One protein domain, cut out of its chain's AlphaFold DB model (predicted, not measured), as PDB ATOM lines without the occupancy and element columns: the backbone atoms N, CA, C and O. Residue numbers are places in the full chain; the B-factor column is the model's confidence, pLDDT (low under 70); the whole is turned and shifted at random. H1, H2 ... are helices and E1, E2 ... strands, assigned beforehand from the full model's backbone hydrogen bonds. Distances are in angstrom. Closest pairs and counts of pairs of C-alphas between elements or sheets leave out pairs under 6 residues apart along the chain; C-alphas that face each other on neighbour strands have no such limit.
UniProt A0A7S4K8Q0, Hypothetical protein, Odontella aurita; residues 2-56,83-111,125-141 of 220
ATOM      1  N   LYS A   2     -51.378 -40.050 -29.281       81.25
ATOM      2  CA  LYS A   2     -50.627 -40.177 -28.029       81.25
ATOM      3  C   LYS A   2     -50.849 -41.556 -27.395       81.25
ATOM      4  O   LYS A   2     -51.996 -41.994 -27.292       81.25
ATOM      5  N   GLY A   3     -49.766 -42.215 -26.989       82.75
ATOM      6  CA  GLY A   3     -49.760 -43.565 -26.426       82.75
ATOM      7  C   GLY A   3     -50.098 -44.677 -27.424       82.75
ATOM      8  O   GLY A   3     -50.550 -45.736 -26.996       82.75
ATOM      9  N   PHE A   4     -49.965 -44.434 -28.732       84.25
ATOM     10  CA  PHE A   4     -50.264 -45.445 -29.758       84.25
ATOM     11  C   PHE A   4     -49.210 -45.509 -30.860       84.25
ATOM     12  O   PHE A   4     -48.771 -46.599 -31.191       84.25
ATOM     13  N   ASN A   5     -48.852 -44.365 -31.447       86.12
ATOM     14  CA  ASN A   5     -47.845 -44.282 -32.513       86.12
ATOM     15  C   ASN A   5     -47.110 -42.931 -32.507       86.12
ATOM     16  O   ASN A   5     -46.754 -42.363 -33.539       86.12
ATOM     17  N   ASP A   6     -47.030 -42.316 -31.334       84.00
ATOM     18  CA  ASP A   6     -46.385 -41.028 -31.101       84.00
ATOM     19  C   ASP A   6     -44.867 -41.136 -30.896       84.00
ATOM     20  O   ASP A   6     -44.179 -40.115 -30.904       84.00
ATOM     21  N   ASP A   7     -44.363 -42.352 -30.722       87.06
ATOM     22  CA  ASP A   7     -42.959 -42.763 -30.761       87.06
ATOM     23  C   ASP A   7     -42.430 -42.909 -32.199       87.06
ATOM     24  O   ASP A   7     -41.300 -42.519 -32.477       87.06
ATOM     25  N   GLU A   8     -43.273 -43.332 -33.146       90.44
ATOM     26  CA  GLU A   8     -42.902 -43.525 -34.563       90.44
ATOM     27  C   GLU A   8     -42.682 -42.211 -35.348       90.44
ATOM     28  O   GLU A   8     -42.223 -42.218 -36.493       90.44
ATOM     29  N   LEU A   9     -43.023 -41.049 -34.773       90.69
ATOM     30  CA  LEU A   9     -42.985 -39.759 -35.479       90.69
ATOM     31  C   LEU A   9     -41.600 -39.431 -36.049       90.69
ATOM     32  O   LEU A   9     -41.495 -38.917 -37.165       90.69
ATOM     33  N   ARG A  10     -40.542 -39.718 -35.283       89.62
ATOM     34  CA  ARG A  10     -39.163 -39.450 -35.704       89.62
ATOM     35  C   ARG A  10     -38.740 -40.373 -36.841       89.62
ATOM     36  O   ARG A  10     -38.074 -39.913 -37.763       89.62
ATOM     37  N   ASP A  11     -39.165 -41.630 -36.824       89.94
ATOM     38  CA  ASP A  11     -38.828 -42.598 -37.870       89.94
ATOM     39  C   ASP A  11     -39.435 -42.178 -39.208       89.94
ATOM     40  O   ASP A  11     -38.736 -42.091 -40.220       89.94
ATOM     41  N   PHE A  12     -40.713 -41.791 -39.201       92.06
ATOM     42  CA  PHE A  12     -41.382 -41.261 -40.389       92.06
ATOM     43  C   PHE A  12     -40.783 -39.935 -40.876       92.06
ATOM     44  O   PHE A  12     -40.728 -39.699 -42.082       92.06
ATOM     45  N   ALA A  13     -40.303 -39.079 -39.972       90.75
ATOM     46  CA  ALA A  13     -39.565 -37.876 -40.343       90.75
ATOM     47  C   ALA A  13     -38.228 -38.202 -41.020       90.75
ATOM     48  O   ALA A  13     -37.922 -37.642 -42.077       90.75
ATOM     49  N   SER A  14     -37.473 -39.149 -40.467       89.25
ATOM     50  CA  SER A  14     -36.189 -39.593 -41.012       89.25
ATOM     51  C   SER A  14     -36.316 -40.195 -42.413       89.25
ATOM     52  O   SER A  14     -35.414 -40.007 -43.223       89.25
ATOM     53  N   LEU A  15     -37.450 -40.825 -42.760       90.06
ATOM     54  CA  LEU A  15     -37.702 -41.318 -44.128       90.06
ATOM     55  C   LEU A  15     -37.604 -40.223 -45.201       90.06
ATOM     56  O   LEU A  15     -37.354 -40.534 -46.361       90.06
ATOM     57  N   THR A  16     -37.829 -38.958 -44.842       92.12
ATOM     58  CA  THR A  16     -37.775 -37.834 -45.793       92.12
ATOM     59  C   THR A  16     -36.356 -37.323 -46.049       92.12
ATOM     60  O   THR A  16     -36.157 -36.493 -46.937       92.12
ATOM     61  N   LEU A  17     -35.351 -37.816 -45.314       88.69
ATOM     62  CA  LEU A  17     -33.953 -37.456 -45.548       88.69
ATOM     63  C   LEU A  17     -33.452 -38.052 -46.868       88.69
ATOM     64  O   LEU A  17     -32.987 -37.329 -47.748       88.69
ATOM     65  N   ASP A  18     -33.606 -39.363 -47.037       86.38
ATOM     66  CA  ASP A  18     -33.054 -40.122 -48.162       86.38
ATOM     67  C   ASP A  18     -34.060 -40.361 -49.301       86.38
ATOM     68  O   ASP A  18     -33.659 -40.639 -50.443       86.38
ATOM     69  N   ARG A  19     -35.364 -40.216 -49.028       90.31
ATOM     70  CA  ARG A  19     -36.439 -40.418 -50.009       90.31
ATOM     71  C   ARG A  19     -37.148 -39.116 -50.356       90.31
ATOM     72  O   ARG A  19     -37.486 -38.311 -49.494       90.31
ATOM     73  N   ASP A  20     -37.438 -38.962 -51.643       93.81
ATOM     74  CA  ASP A  20     -38.288 -37.897 -52.184       93.81
ATOM     75  C   ASP A  20     -39.769 -38.240 -51.940       93.81
ATOM     76  O   ASP A  20     -40.495 -38.673 -52.836       93.81
ATOM     77  N   VAL A  21     -40.177 -38.181 -50.669       93.81
ATOM     78  CA  VAL A  21     -41.544 -38.466 -50.216       93.81
ATOM     79  C   VAL A  21     -42.053 -37.363 -49.294       93.81
ATOM     80  O   VAL A  21     -41.319 -36.829 -48.462       93.81
ATOM     81  N   ASP A  22     -43.340 -37.049 -49.421       94.81
ATOM     82  CA  ASP A  22     -44.041 -36.161 -48.498       94.81
ATOM     83  C   ASP A  22     -44.703 -36.991 -47.395       94.81
ATOM     84  O   ASP A  22     -45.625 -37.768 -47.661       94.81
ATOM     85  N   VAL A  23     -44.298 -36.783 -46.146       95.25
ATOM     86  CA  VAL A  23     -44.945 -37.399 -44.980       95.25
ATOM     87  C   VAL A  23     -45.807 -36.353 -44.286       95.25
ATOM     88  O   VAL A  23     -45.345 -35.254 -43.983       95.25
ATOM     89  N   ARG A  24     -47.082 -36.680 -44.037       95.31
ATOM     90  CA  ARG A  24     -48.034 -35.763 -43.395       95.31
ATOM     91  C   ARG A  24     -48.555 -36.317 -42.081       95.31
ATOM     92  O   ARG A  24     -49.226 -37.345 -42.062       95.31
ATOM     93  N   PHE A  25     -48.335 -35.570 -41.008       94.81
ATOM     94  CA  PHE A  25     -48.943 -35.829 -39.714       94.81
ATOM     95  C   PHE A  25     -50.250 -35.053 -39.596       94.81
ATOM     96  O   PHE A  25     -50.304 -33.845 -39.838       94.81
ATOM     97  N   ILE A  26     -51.318 -35.759 -39.245       92.25
ATOM     98  CA  ILE A  26     -52.656 -35.190 -39.105       92.25
ATOM     99  C   ILE A  26     -53.020 -35.225 -37.631       92.25
ATOM    100  O   ILE A  26     -52.953 -36.283 -37.001       92.25
ATOM    101  N   GLU A  27     -53.409 -34.074 -37.087       90.25
ATOM    102  CA  GLU A  27     -53.941 -34.023 -35.733       90.25
ATOM    103  C   GLU A  27     -55.160 -34.928 -35.611       90.25
ATOM    104  O   GLU A  27     -56.030 -34.984 -36.485       90.25
ATOM    105  N   TRP A  28     -55.230 -35.638 -34.493       83.00
ATOM    106  CA  TRP A  28     -56.358 -36.510 -34.244       83.00
ATOM    107  C   TRP A  28     -57.642 -35.681 -34.128       83.00
ATOM    108  O   TRP A  28     -57.697 -34.703 -33.381       83.00
ATOM    109  N   MET A  29     -58.660 -36.057 -34.904       81.62
ATOM    110  CA  MET A  29     -59.923 -35.329 -35.000       81.62
ATOM    111  C   MET A  29     -61.045 -36.047 -34.234       81.62
ATOM    112  O   MET A  29     -61.110 -37.281 -34.254       81.62
ATOM    113  N   PRO A  30     -61.958 -35.281 -33.607       72.38
ATOM    114  CA  PRO A  30     -63.160 -35.809 -32.982       72.38
ATOM    115  C   PRO A  30     -64.149 -36.261 -34.054       72.38
ATOM    116  O   PRO A  30     -64.751 -35.440 -34.747       72.38
ATOM    117  N   PHE A  31     -64.348 -37.563 -34.181       70.56
ATOM    118  CA  PHE A  31     -65.374 -38.150 -35.029       70.56
ATOM    119  C   PHE A  31     -66.434 -38.856 -34.188       70.56
ATOM    120  O   PHE A  31     -66.200 -39.263 -33.050       70.56
ATOM    121  N   LEU A  32     -67.607 -39.017 -34.798       60.94
ATOM    122  CA  LEU A  32     -68.749 -39.709 -34.201       60.94
ATOM    123  C   LEU A  32     -68.379 -41.119 -33.729       60.94
ATOM    124  O   LEU A  32     -68.772 -41.522 -32.641       60.94
ATOM    125  N   ASP A  33     -67.552 -41.817 -34.510       60.75
ATOM    126  CA  ASP A  33     -67.222 -43.224 -34.271       60.75
ATOM    127  C   ASP A  33     -66.011 -43.421 -33.344       60.75
ATOM    128  O   ASP A  33     -65.785 -44.529 -32.862       60.75
ATOM    129  N   ASN A  34     -65.207 -42.375 -33.100       64.81
ATOM    130  CA  ASN A  34     -63.974 -42.490 -32.312       64.81
ATOM    131  C   ASN A  34     -64.029 -41.790 -30.946       64.81
ATOM    132  O   ASN A  34     -63.147 -42.062 -30.138       64.81
ATOM    133  N   GLY A  35     -65.048 -40.949 -30.698       66.00
ATOM    134  CA  GLY A  35     -65.312 -40.260 -29.432       66.00
ATOM    135  C   GLY A  35     -64.156 -39.370 -28.973       66.00
ATOM    136  O   GLY A  35     -63.125 -39.869 -28.545       66.00
ATOM    137  N   TRP A  36     -64.320 -38.043 -29.006       73.38
ATOM    138  CA  TRP A  36     -63.253 -37.107 -28.617       73.38
ATOM    139  C   TRP A  36     -62.620 -37.433 -27.255       73.38
ATOM    140  O   TRP A  36     -63.283 -37.406 -26.221       73.38
ATOM    141  N   ASN A  37     -61.314 -37.690 -27.270       78.75
ATOM    142  CA  ASN A  37     -60.490 -38.005 -26.121       78.75
ATOM    143  C   ASN A  37     -59.264 -37.081 -26.119       78.75
ATOM    144  O   ASN A  37     -58.349 -37.228 -26.932       78.75
ATOM    145  N   ARG A  38     -59.254 -36.134 -25.177       78.00
ATOM    146  CA  ARG A  38     -58.165 -35.162 -25.019       78.00
ATOM    147  C   ARG A  38     -56.841 -35.820 -24.628       78.00
ATOM    148  O   ARG A  38     -55.799 -35.319 -25.028       78.00
ATOM    149  N   ASP A  39     -56.874 -36.953 -23.936       81.94
ATOM    150  CA  ASP A  39     -55.667 -37.671 -23.511       81.94
ATOM    151  C   ASP A  39     -54.958 -38.355 -24.684       81.94
ATOM    152  O   ASP A  39     -53.757 -38.611 -24.620       81.94
ATOM    153  N   ARG A  40     -55.687 -38.631 -25.773       82.38
ATOM    154  CA  ARG A  40     -55.142 -39.201 -27.018       82.38
ATOM    155  C   ARG A  40     -54.762 -38.147 -28.055       82.38
ATOM    156  O   ARG A  40     -54.075 -38.474 -29.031       82.38
ATOM    157  N   PHE A  41     -55.208 -36.907 -27.858       85.62
ATOM    158  CA  PHE A  41     -54.872 -35.793 -28.729       85.62
ATOM    159  C   PHE A  41     -53.373 -35.504 -28.649       85.62
ATOM    160  O   PHE A  41     -52.783 -35.457 -27.571       85.62
ATOM    161  N   LEU A  42     -52.764 -35.330 -29.817       86.25
ATOM    162  CA  LEU A  42     -51.374 -34.931 -29.956       86.25
ATOM    163  C   LEU A  42     -51.351 -33.727 -30.887       86.25
ATOM    164  O   LEU A  42     -51.706 -33.850 -32.064       86.25
ATOM    165  N   GLY A  43     -51.024 -32.566 -30.326       89.69
ATOM    166  CA  GLY A  43     -51.049 -31.311 -31.055       89.69
ATOM    167  C   GLY A  43     -49.827 -31.141 -31.944       89.69
ATOM    168  O   GLY A  43     -48.811 -31.822 -31.805       89.69
ATOM    169  N   TYR A  44     -49.914 -30.176 -32.851       90.62
ATOM    170  CA  TYR A  44     -48.803 -29.746 -33.692       90.62
ATOM    171  C   TYR A  44     -47.492 -29.499 -32.926       90.62
ATOM    172  O   TYR A  44     -46.453 -30.023 -33.324       90.62
ATOM    173  N   ALA A  45     -47.549 -28.731 -31.832       89.06
ATOM    174  CA  ALA A  45     -46.375 -28.408 -31.023       89.06
ATOM    175  C   ALA A  45     -45.743 -29.672 -30.414       89.06
ATOM    176  O   ALA A  45     -44.541 -29.878 -30.549       89.06
ATOM    177  N   ASP A  46     -46.564 -30.576 -29.871       89.81
ATOM    178  CA  ASP A  46     -46.092 -31.842 -29.301       89.81
ATOM    179  C   ASP A  46     -45.418 -32.733 -30.352       89.81
ATOM    180  O   ASP A  46     -44.394 -33.363 -30.084       89.81
ATOM    181  N   MET A  47     -45.985 -32.804 -31.564       91.19
ATOM    182  CA  MET A  47     -45.391 -33.572 -32.661       91.19
ATOM    183  C   MET A  47     -44.041 -32.980 -33.084       91.19
ATOM    184  O   MET A  47     -43.082 -33.724 -33.279       91.19
ATOM    185  N   MET A  48     -43.945 -31.651 -33.179       89.50
ATOM    186  CA  MET A  48     -42.696 -30.947 -33.494       89.50
ATOM    187  C   MET A  48     -41.613 -31.188 -32.434       89.50
ATOM    188  O   MET A  48     -40.470 -31.497 -32.781       89.50
ATOM    189  N   ALA A  49     -41.974 -31.087 -31.154       87.81
ATOM    190  CA  ALA A  49     -41.086 -31.350 -30.023       87.81
ATOM    191  C   ALA A  49     -40.496 -32.769 -30.091       87.81
ATOM    192  O   ALA A  49     -39.280 -32.956 -30.026       87.81
ATOM    193  N   ARG A  50     -41.348 -33.771 -30.341       88.69
ATOM    194  CA  ARG A  50     -40.943 -35.183 -30.453       88.69
ATOM    195  C   ARG A  50     -40.039 -35.467 -31.648       88.69
ATOM    196  O   ARG A  50     -39.086 -36.224 -31.512       88.69
ATOM    197  N   ILE A  51     -40.305 -34.858 -32.803       89.06
ATOM    198  CA  ILE A  51     -39.486 -35.062 -34.012       89.06
ATOM    199  C   ILE A  51     -38.096 -34.433 -33.852       89.06
ATOM    200  O   ILE A  51     -37.098 -35.020 -34.266       89.06
ATOM    201  N   THR A  52     -38.026 -33.245 -33.248       85.19
ATOM    202  CA  THR A  52     -36.769 -32.491 -33.095       85.19
ATOM    203  C   THR A  52     -35.954 -32.892 -31.865       85.19
ATOM    204  O   THR A  52     -34.821 -32.442 -31.718       85.19
ATOM    205  N   GLY A  53     -36.511 -33.717 -30.972       76.50
ATOM    206  CA  GLY A  53     -35.875 -34.080 -29.702       76.50
ATOM    207  C   GLY A  53     -35.796 -32.922 -28.699       76.50
ATOM    208  O   GLY A  53     -35.087 -33.021 -27.703       76.50
ATOM    209  N   ARG A  54     -36.510 -31.815 -28.945       61.59
ATOM    210  CA  ARG A  54     -36.609 -30.687 -28.014       61.59
ATOM    211  C   ARG A  54     -37.814 -30.916 -27.114       61.59
ATOM    212  O   ARG A  54     -38.944 -30.790 -27.571       61.59
ATOM    213  N   GLN A  55     -37.595 -31.249 -25.846       45.31
ATOM    214  CA  GLN A  55     -38.671 -31.166 -24.858       45.31
ATOM    215  C   GLN A  55     -38.977 -29.687 -24.594       45.31
ATOM    216  O   GLN A  55     -38.161 -28.979 -24.010       45.31
ATOM    217  N   GLU A  56     -40.151 -29.208 -25.012       36.03
ATOM    218  CA  GLU A  56     -40.747 -28.053 -24.343       36.03
ATOM    219  C   GLU A  56     -41.209 -28.532 -22.965       36.03
ATOM    220  O   GLU A  56     -42.027 -29.450 -22.852       36.03
ATOM    221  N   VAL A  83     -28.282 -40.794 -37.367       52.62
ATOM    222  CA  VAL A  83     -28.803 -39.457 -37.642       52.62
ATOM    223  C   VAL A  83     -28.898 -38.712 -36.317       52.62
ATOM    224  O   VAL A  83     -29.684 -39.102 -35.446       52.62
ATOM    225  N   GLY A  84     -28.120 -37.636 -36.190       61.34
ATOM    226  CA  GLY A  84     -28.199 -36.701 -35.071       61.34
ATOM    227  C   GLY A  84     -29.580 -36.024 -34.963       61.34
ATOM    228  O   GLY A  84     -30.562 -36.453 -35.584       61.34
ATOM    229  N   PRO A  85     -29.725 -34.954 -34.164       71.19
ATOM    230  CA  PRO A  85     -31.011 -34.275 -34.020       71.19
ATOM    231  C   PRO A  85     -31.529 -33.773 -35.379       71.19
ATOM    232  O   PRO A  85     -30.805 -33.121 -36.135       71.19
ATOM    233  N   LEU A  86     -32.797 -34.073 -35.689       82.56
ATOM    234  CA  LEU A  86     -33.442 -33.582 -36.906       82.56
ATOM    235  C   LEU A  86     -33.715 -32.086 -36.759       82.56
ATOM    236  O   LEU A  86     -34.355 -31.643 -35.803       82.56
ATOM    237  N   THR A  87     -33.272 -31.311 -37.739       86.81
ATOM    238  CA  THR A  87     -33.582 -29.889 -37.845       86.81
ATOM    239  C   THR A  87     -34.706 -29.699 -38.853       86.81
ATOM    240  O   THR A  87     -34.670 -30.230 -39.958       86.81
ATOM    241  N   LEU A  88     -35.726 -28.932 -38.475       89.12
ATOM    242  CA  LEU A  88     -36.861 -28.630 -39.341       89.12
ATOM    243  C   LEU A  88     -36.812 -27.166 -39.757       89.12
ATOM    244  O   LEU A  88     -36.759 -26.270 -38.912       89.12
ATOM    245  N   ARG A  89     -36.896 -26.906 -41.062       89.75
ATOM    246  CA  ARG A  89     -36.957 -25.546 -41.609       89.75
ATOM    247  C   ARG A  89     -38.292 -25.301 -42.293       89.75
ATOM    248  O   ARG A  89     -38.704 -26.052 -43.174       89.75
ATOM    249  N   ARG A  90     -38.952 -24.212 -41.900       92.31
ATOM    250  CA  ARG A  90     -40.266 -23.827 -42.415       92.31
ATOM    251  C   ARG A  90     -40.207 -23.536 -43.914       92.31
ATOM    252  O   ARG A  90     -39.410 -22.712 -44.354       92.31
ATOM    253  N   LEU A  91     -41.082 -24.178 -44.682       91.44
ATOM    254  CA  LEU A  91     -41.332 -23.860 -46.089       91.44
ATOM    255  C   LEU A  91     -42.535 -22.919 -46.215       91.44
ATOM    256  O   LEU A  91     -43.347 -22.812 -45.303       91.44
ATOM    257  N   GLN A  92     -42.660 -22.226 -47.343       88.81
ATOM    258  CA  GLN A  92     -43.826 -21.384 -47.611       88.81
ATOM    259  C   GLN A  92     -45.050 -22.258 -47.919       88.81
ATOM    260  O   GLN A  92     -44.975 -23.152 -48.762       88.81
ATOM    261  N   ASP A  93     -46.182 -21.975 -47.270       87.25
ATOM    262  CA  ASP A  93     -47.452 -22.630 -47.597       87.25
ATOM    263  C   ASP A  93     -48.071 -22.025 -48.854       87.25
ATOM    264  O   ASP A  93     -47.976 -20.814 -49.094       87.25
ATOM    265  N   GLY A  94     -48.753 -22.871 -49.626       82.44
ATOM    266  CA  GLY A  94     -49.575 -22.433 -50.746       82.44
ATOM    267  C   GLY A  94     -50.873 -21.740 -50.300       82.44
ATOM    268  O   GLY A  94     -51.303 -21.865 -49.148       82.44
ATOM    269  N   PRO A  95     -51.551 -21.025 -51.214       80.62
ATOM    270  CA  PRO A  95     -52.850 -20.426 -50.928       80.62
ATOM    271  C   PRO A  95     -53.884 -21.514 -50.603       80.62
ATOM    272  O   PRO A  95     -54.038 -22.479 -51.349       80.62
ATOM    273  N   ASN A  96     -54.615 -21.340 -49.498       80.12
ATOM    274  CA  ASN A  96     -55.600 -22.304 -48.978       80.12
ATOM    275  C   ASN A  96     -55.023 -23.702 -48.676       80.12
ATOM    276  O   ASN A  96     -55.780 -24.678 -48.596       80.12
ATOM    277  N   ASP A  97     -53.701 -23.813 -48.501       85.69
ATOM    278  CA  ASP A  97     -53.093 -25.052 -48.035       85.69
ATOM    279  C   ASP A  97     -53.493 -25.308 -46.581       85.69
ATOM    280  O   ASP A  97     -53.593 -24.412 -45.741       85.69
ATOM    281  N   THR A  98     -53.757 -26.569 -46.296       87.12
ATOM    282  CA  THR A  98     -54.126 -27.046 -44.965       87.12
ATOM    283  C   THR A  98     -52.956 -27.667 -44.230       87.12
ATOM    284  O   THR A  98     -53.104 -28.090 -43.086       87.12
ATOM    285  N   THR A  99     -51.815 -27.741 -44.904       92.25
ATOM    286  CA  THR A  99     -50.600 -28.400 -44.459       92.25
ATOM    287  C   THR A  99     -49.531 -27.346 -44.248       92.25
ATOM    288  O   THR A  99     -49.228 -26.584 -45.159       92.25
ATOM    289  N   LYS A 100     -48.946 -27.330 -43.053       92.12
ATOM    290  CA  LYS A 100     -47.744 -26.551 -42.760       92.12
ATOM    291  C   LYS A 100     -46.534 -27.371 -43.186       92.12
ATOM    292  O   LYS A 100     -46.292 -28.427 -42.601       92.12
ATOM    293  N   TRP A 101     -45.814 -26.907 -44.200       94.19
ATOM    294  CA  TRP A 101     -44.673 -27.612 -44.787       94.19
ATOM    295  C   TRP A 101     -43.320 -27.265 -44.165       94.19
ATOM    296  O   TRP A 101     -43.038 -26.106 -43.843       94.19
ATOM    297  N   TRP A 102     -42.463 -28.279 -44.078       94.19
ATOM    298  CA  TRP A 102     -41.119 -28.224 -43.516       94.19
ATOM    299  C   TRP A 102     -40.151 -29.051 -44.367       94.19
ATOM    300  O   TRP A 102     -40.511 -30.134 -44.833       94.19
ATOM    301  N   SER A 103     -38.926 -28.558 -44.561       91.81
ATOM    302  CA  SER A 103     -37.810 -29.403 -44.997       91.81
ATOM    303  C   SER A 103     -37.144 -30.019 -43.775       91.81
ATOM    304  O   SER A 103     -37.028 -29.350 -42.743       91.81
ATOM    305  N   VAL A 104     -36.723 -31.273 -43.904       90.06
ATOM    306  CA  VAL A 104     -35.977 -31.988 -42.867       90.06
ATOM    307  C   VAL A 104     -34.512 -31.953 -43.227       90.06
ATOM    308  O   VAL A 104     -34.139 -32.283 -44.345       90.06
ATOM    309  N   ASP A 105     -33.706 -31.545 -42.269       86.69
ATOM    310  CA  ASP A 105     -32.279 -31.366 -42.401       86.69
ATOM    311  C   ASP A 105     -31.606 -32.189 -41.287       86.69
ATOM    312  O   ASP A 105     -32.055 -32.161 -40.136       86.69
ATOM    313  N   ALA A 106     -30.546 -32.931 -41.605       79.38
ATOM    314  CA  ALA A 106     -29.783 -33.702 -40.621       79.38
ATOM    315  C   ALA A 106     -28.418 -33.059 -40.370       79.38
ATOM    316  O   ALA A 106     -27.722 -32.656 -41.305       79.38
ATOM    317  N   SER A 107     -28.025 -32.977 -39.097       67.06
ATOM    318  CA  SER A 107     -26.639 -32.700 -38.723       67.06
ATOM    319  C   SER A 107     -25.917 -34.022 -38.458       67.06
ATOM    320  O   SER A 107     -26.465 -34.861 -37.736       67.06
ATOM    321  N   PRO A 108     -24.709 -34.231 -39.009       59.75
ATOM    322  CA  PRO A 108     -23.890 -35.368 -38.630       59.75
ATOM    323  C   PRO A 108     -23.583 -35.280 -37.132       59.75
ATOM    324  O   PRO A 108     -23.282 -34.201 -36.613       59.75
ATOM    325  N   GLU A 109     -23.672 -36.408 -36.430       56.00
ATOM    326  CA  GLU A 109     -23.134 -36.493 -35.074       56.00
ATOM    327  C   GLU A 109     -21.625 -36.245 -35.134       56.00
ATOM    328  O   GLU A 109     -20.941 -36.718 -36.050       56.00
ATOM    329  N   LYS A 110     -21.093 -35.487 -34.169       49.19
ATOM    330  CA  LYS A 110     -19.643 -35.401 -34.004       49.19
ATOM    331  C   LYS A 110     -19.134 -36.822 -33.780       49.19
ATOM    332  O   LYS A 110     -19.469 -37.437 -32.774       49.19
ATOM    333  N   ARG A 111     -18.308 -37.336 -34.693       42.56
ATOM    334  CA  ARG A 111     -17.423 -38.446 -34.343       42.56
ATOM    335  C   ARG A 111     -16.458 -37.908 -33.296       42.56
ATOM    336  O   ARG A 111     -15.615 -37.078 -33.626       42.56
ATOM    337  N   VAL A 125     -24.915 -29.706 -43.279       63.16
ATOM    338  CA  VAL A 125     -26.313 -30.071 -43.085       63.16
ATOM    339  C   VAL A 125     -26.772 -30.807 -44.337       63.16
ATOM    340  O   VAL A 125     -26.866 -30.202 -45.411       63.16
ATOM    341  N   GLU A 126     -27.047 -32.104 -44.214       70.94
ATOM    342  CA  GLU A 126     -27.651 -32.866 -45.304       70.94
ATOM    343  C   GLU A 126     -29.118 -32.467 -45.424       70.94
ATOM    344  O   GLU A 126     -29.919 -32.678 -44.510       70.94
ATOM    345  N   ARG A 127     -29.462 -31.849 -46.560       80.94
ATOM    346  CA  ARG A 127     -30.848 -31.501 -46.863       80.94
ATOM    347  C   ARG A 127     -31.598 -32.745 -47.283       80.94
ATOM    348  O   ARG A 127     -31.227 -33.388 -48.266       80.94
ATOM    349  N   GLY A 128     -32.686 -33.017 -46.581       83.12
ATOM    350  CA  GLY A 128     -33.602 -34.079 -46.936       83.12
ATOM    351  C   GLY A 128     -34.208 -33.862 -48.316       83.12
ATOM    352  O   GLY A 128     -34.434 -32.732 -48.763       83.12
ATOM    353  N   ARG A 129     -34.446 -34.975 -49.005       90.00
ATOM    354  CA  ARG A 129     -35.024 -34.990 -50.352       90.00
ATOM    355  C   ARG A 129     -36.535 -34.778 -50.334       90.00
ATOM    356  O   ARG A 129     -37.066 -34.225 -51.290       90.00
ATOM    357  N   GLY A 130     -37.203 -35.210 -49.269       92.19
ATOM    358  CA  GLY A 130     -38.644 -35.104 -49.073       92.19
ATOM    359  C   GLY A 130     -39.067 -33.909 -48.214       92.19
ATOM    360  O   GLY A 130     -38.285 -33.002 -47.910       92.19
ATOM    361  N   ARG A 131     -40.341 -33.904 -47.809       94.31
ATOM    362  CA  ARG A 131     -40.923 -32.850 -46.960       94.31
ATOM    363  C   ARG A 131     -41.792 -33.427 -45.855       94.31
ATOM    364  O   ARG A 131     -42.474 -34.436 -46.030       94.31
ATOM    365  N   LEU A 132     -41.842 -32.703 -44.743       94.56
ATOM    366  CA  LEU A 132     -42.791 -32.940 -43.664       94.56
ATOM    367  C   LEU A 132     -43.947 -31.955 -43.726       94.56
ATOM    368  O   LEU A 132     -43.755 -30.749 -43.871       94.56
ATOM    369  N   GLY A 133     -45.157 -32.476 -43.580       94.62
ATOM    370  CA  GLY A 133     -46.381 -31.701 -43.518       94.62
ATOM    371  C   GLY A 133     -47.121 -31.917 -42.206       94.62
ATOM    372  O   GLY A 133     -47.294 -33.050 -41.769       94.62
ATOM    373  N   PHE A 134     -47.638 -30.847 -41.610       94.25
ATOM    374  CA  PHE A 134     -48.535 -30.948 -40.460       94.25
ATOM    375  C   PHE A 134     -49.910 -30.382 -40.792       94.25
ATOM    376  O   PHE A 134     -50.037 -29.216 -41.172       94.25
ATOM    377  N   ILE A 135     -50.946 -31.202 -40.624       92.94
ATOM    378  CA  ILE A 135     -52.345 -30.808 -40.790       92.94
ATOM    379  C   ILE A 135     -52.934 -30.539 -39.407       92.94
ATOM    380  O   ILE A 135     -53.295 -31.456 -38.668       92.94
ATOM    381  N   THR A 136     -53.034 -29.256 -39.070       89.81
ATOM    382  CA  THR A 136     -53.459 -28.765 -37.751       89.81
ATOM    383  C   THR A 136     -54.966 -28.545 -37.701       89.81
ATOM    384  O   THR A 136     -55.448 -27.417 -37.587       89.81
ATOM    385  N   SER A 137     -55.738 -29.610 -37.894       84.56
ATOM    386  CA  SER A 137     -57.199 -29.528 -38.004       84.56
ATOM    387  C   SER A 137     -57.888 -28.983 -36.752       84.56
ATOM    388  O   SER A 137     -58.985 -28.438 -36.886       84.56
ATOM    389  N   MET A 138     -57.259 -29.094 -35.575       84.50
ATOM    390  CA  MET A 138     -57.862 -28.735 -34.290       84.50
ATOM    391  C   MET A 138     -57.158 -27.553 -33.623       84.50
ATOM    392  O   MET A 138     -57.825 -26.586 -33.264       84.50
ATOM    393  N   SER A 139     -55.829 -27.596 -33.484       84.69
ATOM    394  CA  SER A 139     -55.066 -26.558 -32.767       84.69
ATOM    395  C   SER A 139     -55.012 -25.223 -33.514       84.69
ATOM    396  O   SER A 139     -55.051 -24.157 -32.908       84.69
ATOM    397  N   SER A 140     -54.933 -25.269 -34.845       85.88
ATOM    398  CA  SER A 140     -54.800 -24.096 -35.712       85.88
ATOM    399  C   SER A 140     -55.551 -24.345 -37.020       85.88
ATOM    400  O   SER A 140     -54.963 -24.600 -38.075       85.88
ATOM    401  N   HIS A 141     -56.882 -24.344 -36.929       85.75
ATOM    402  CA  HIS A 141     -57.754 -24.692 -38.046       85.75
ATOM    403  C   HIS A 141     -57.650 -23.696 -39.219       85.75
ATOM    404  O   HIS A 141     -57.456 -22.495 -39.044       85.75
TER     405      HIS A 141
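What this domain is: This is residues 2 to 56, 83 to 111 and 125 to 141 of the 220 residues of the protein "Hypothetical protein" of Odontella aurita (UniProt A0A7S4K8Q0). A strongly twisted sheet of four strands has two short helices on one face, in two layers, a helix layer and a sheet layer: H1 lies slantwise over E4, and H2 lies beside the strands, touching H1. A long loop, residues 27 to 43, reaches away from the body. The printed part has 101 residues, under half of them in named elements, in the order H1, E1, H2, E2, E3, E4; the class is mixed, helices and strands. The sheet is mixed, in the order E1, E4, E3, E2. The whole is compact, with a radius of gyration of the C-alphas of 14.3 A and spans of 49 by 33 by 23 A.

Where its parts are: H1, residues 9 to 18, begins at C-alpha 9 (-42.985, -39.759, -35.479) and is 16.1 A long. E1 is residues 22 to 26, H2 residues 44 to 52, and E2 residues 86 to 90. E3, residues 99 to 106, is 21.8 A long. E4, residues 126 to 135, is 25.2 A long, bends by 70 degrees at residue 129, and ends at C-alpha 135 (-52.345, -30.808, -40.790).

How they stand to each other: E1 and E4 are parallel, with N 25 and O 133 2.8 A apart. E4 and E3 are antiparallel, with N 102 and O 132 2.8 A apart. E2 and E3 form an antiparallel hairpin, with N 87 and O 105 2.8 A apart. These pairs are within hydrogen-bond range. E1 and E2, the edge strands, are apart. H1 is on the sheet at a height of 6.8 A, over E4, at 35 degrees to it on the local plane; their closest C-alphas, of Leu 17 and Gly 128, are 3.7 A apart. H2 is on the sheet at a height of 7.1 A, over none of its strands; its closest C-alphas to E2 are those of Thr 52 and Leu 86, 5.2 A apart. H1 and H2 touch at a steep tilt of 59 degrees, the same way, the C-alphas of Arg 10 and Ile 51 being closest at 4.7 A. Every O i to N i+4 pair is within hydrogen-bond range in H2, and 3 of 6 in H1.

The domain as a whole: The C-alphas farthest apart, of Leu 32 and Arg 111, are 51.3 A apart. Residues 57 to 82 and 112 to 124 are not printed, with C-alpha gaps of 21.2 A and 15.0 A. The link from E1 to H2 is long. Confidence is under 70 at residues 32 to 35, 54 to 56, 83 to 84, 107 to 111 and 125.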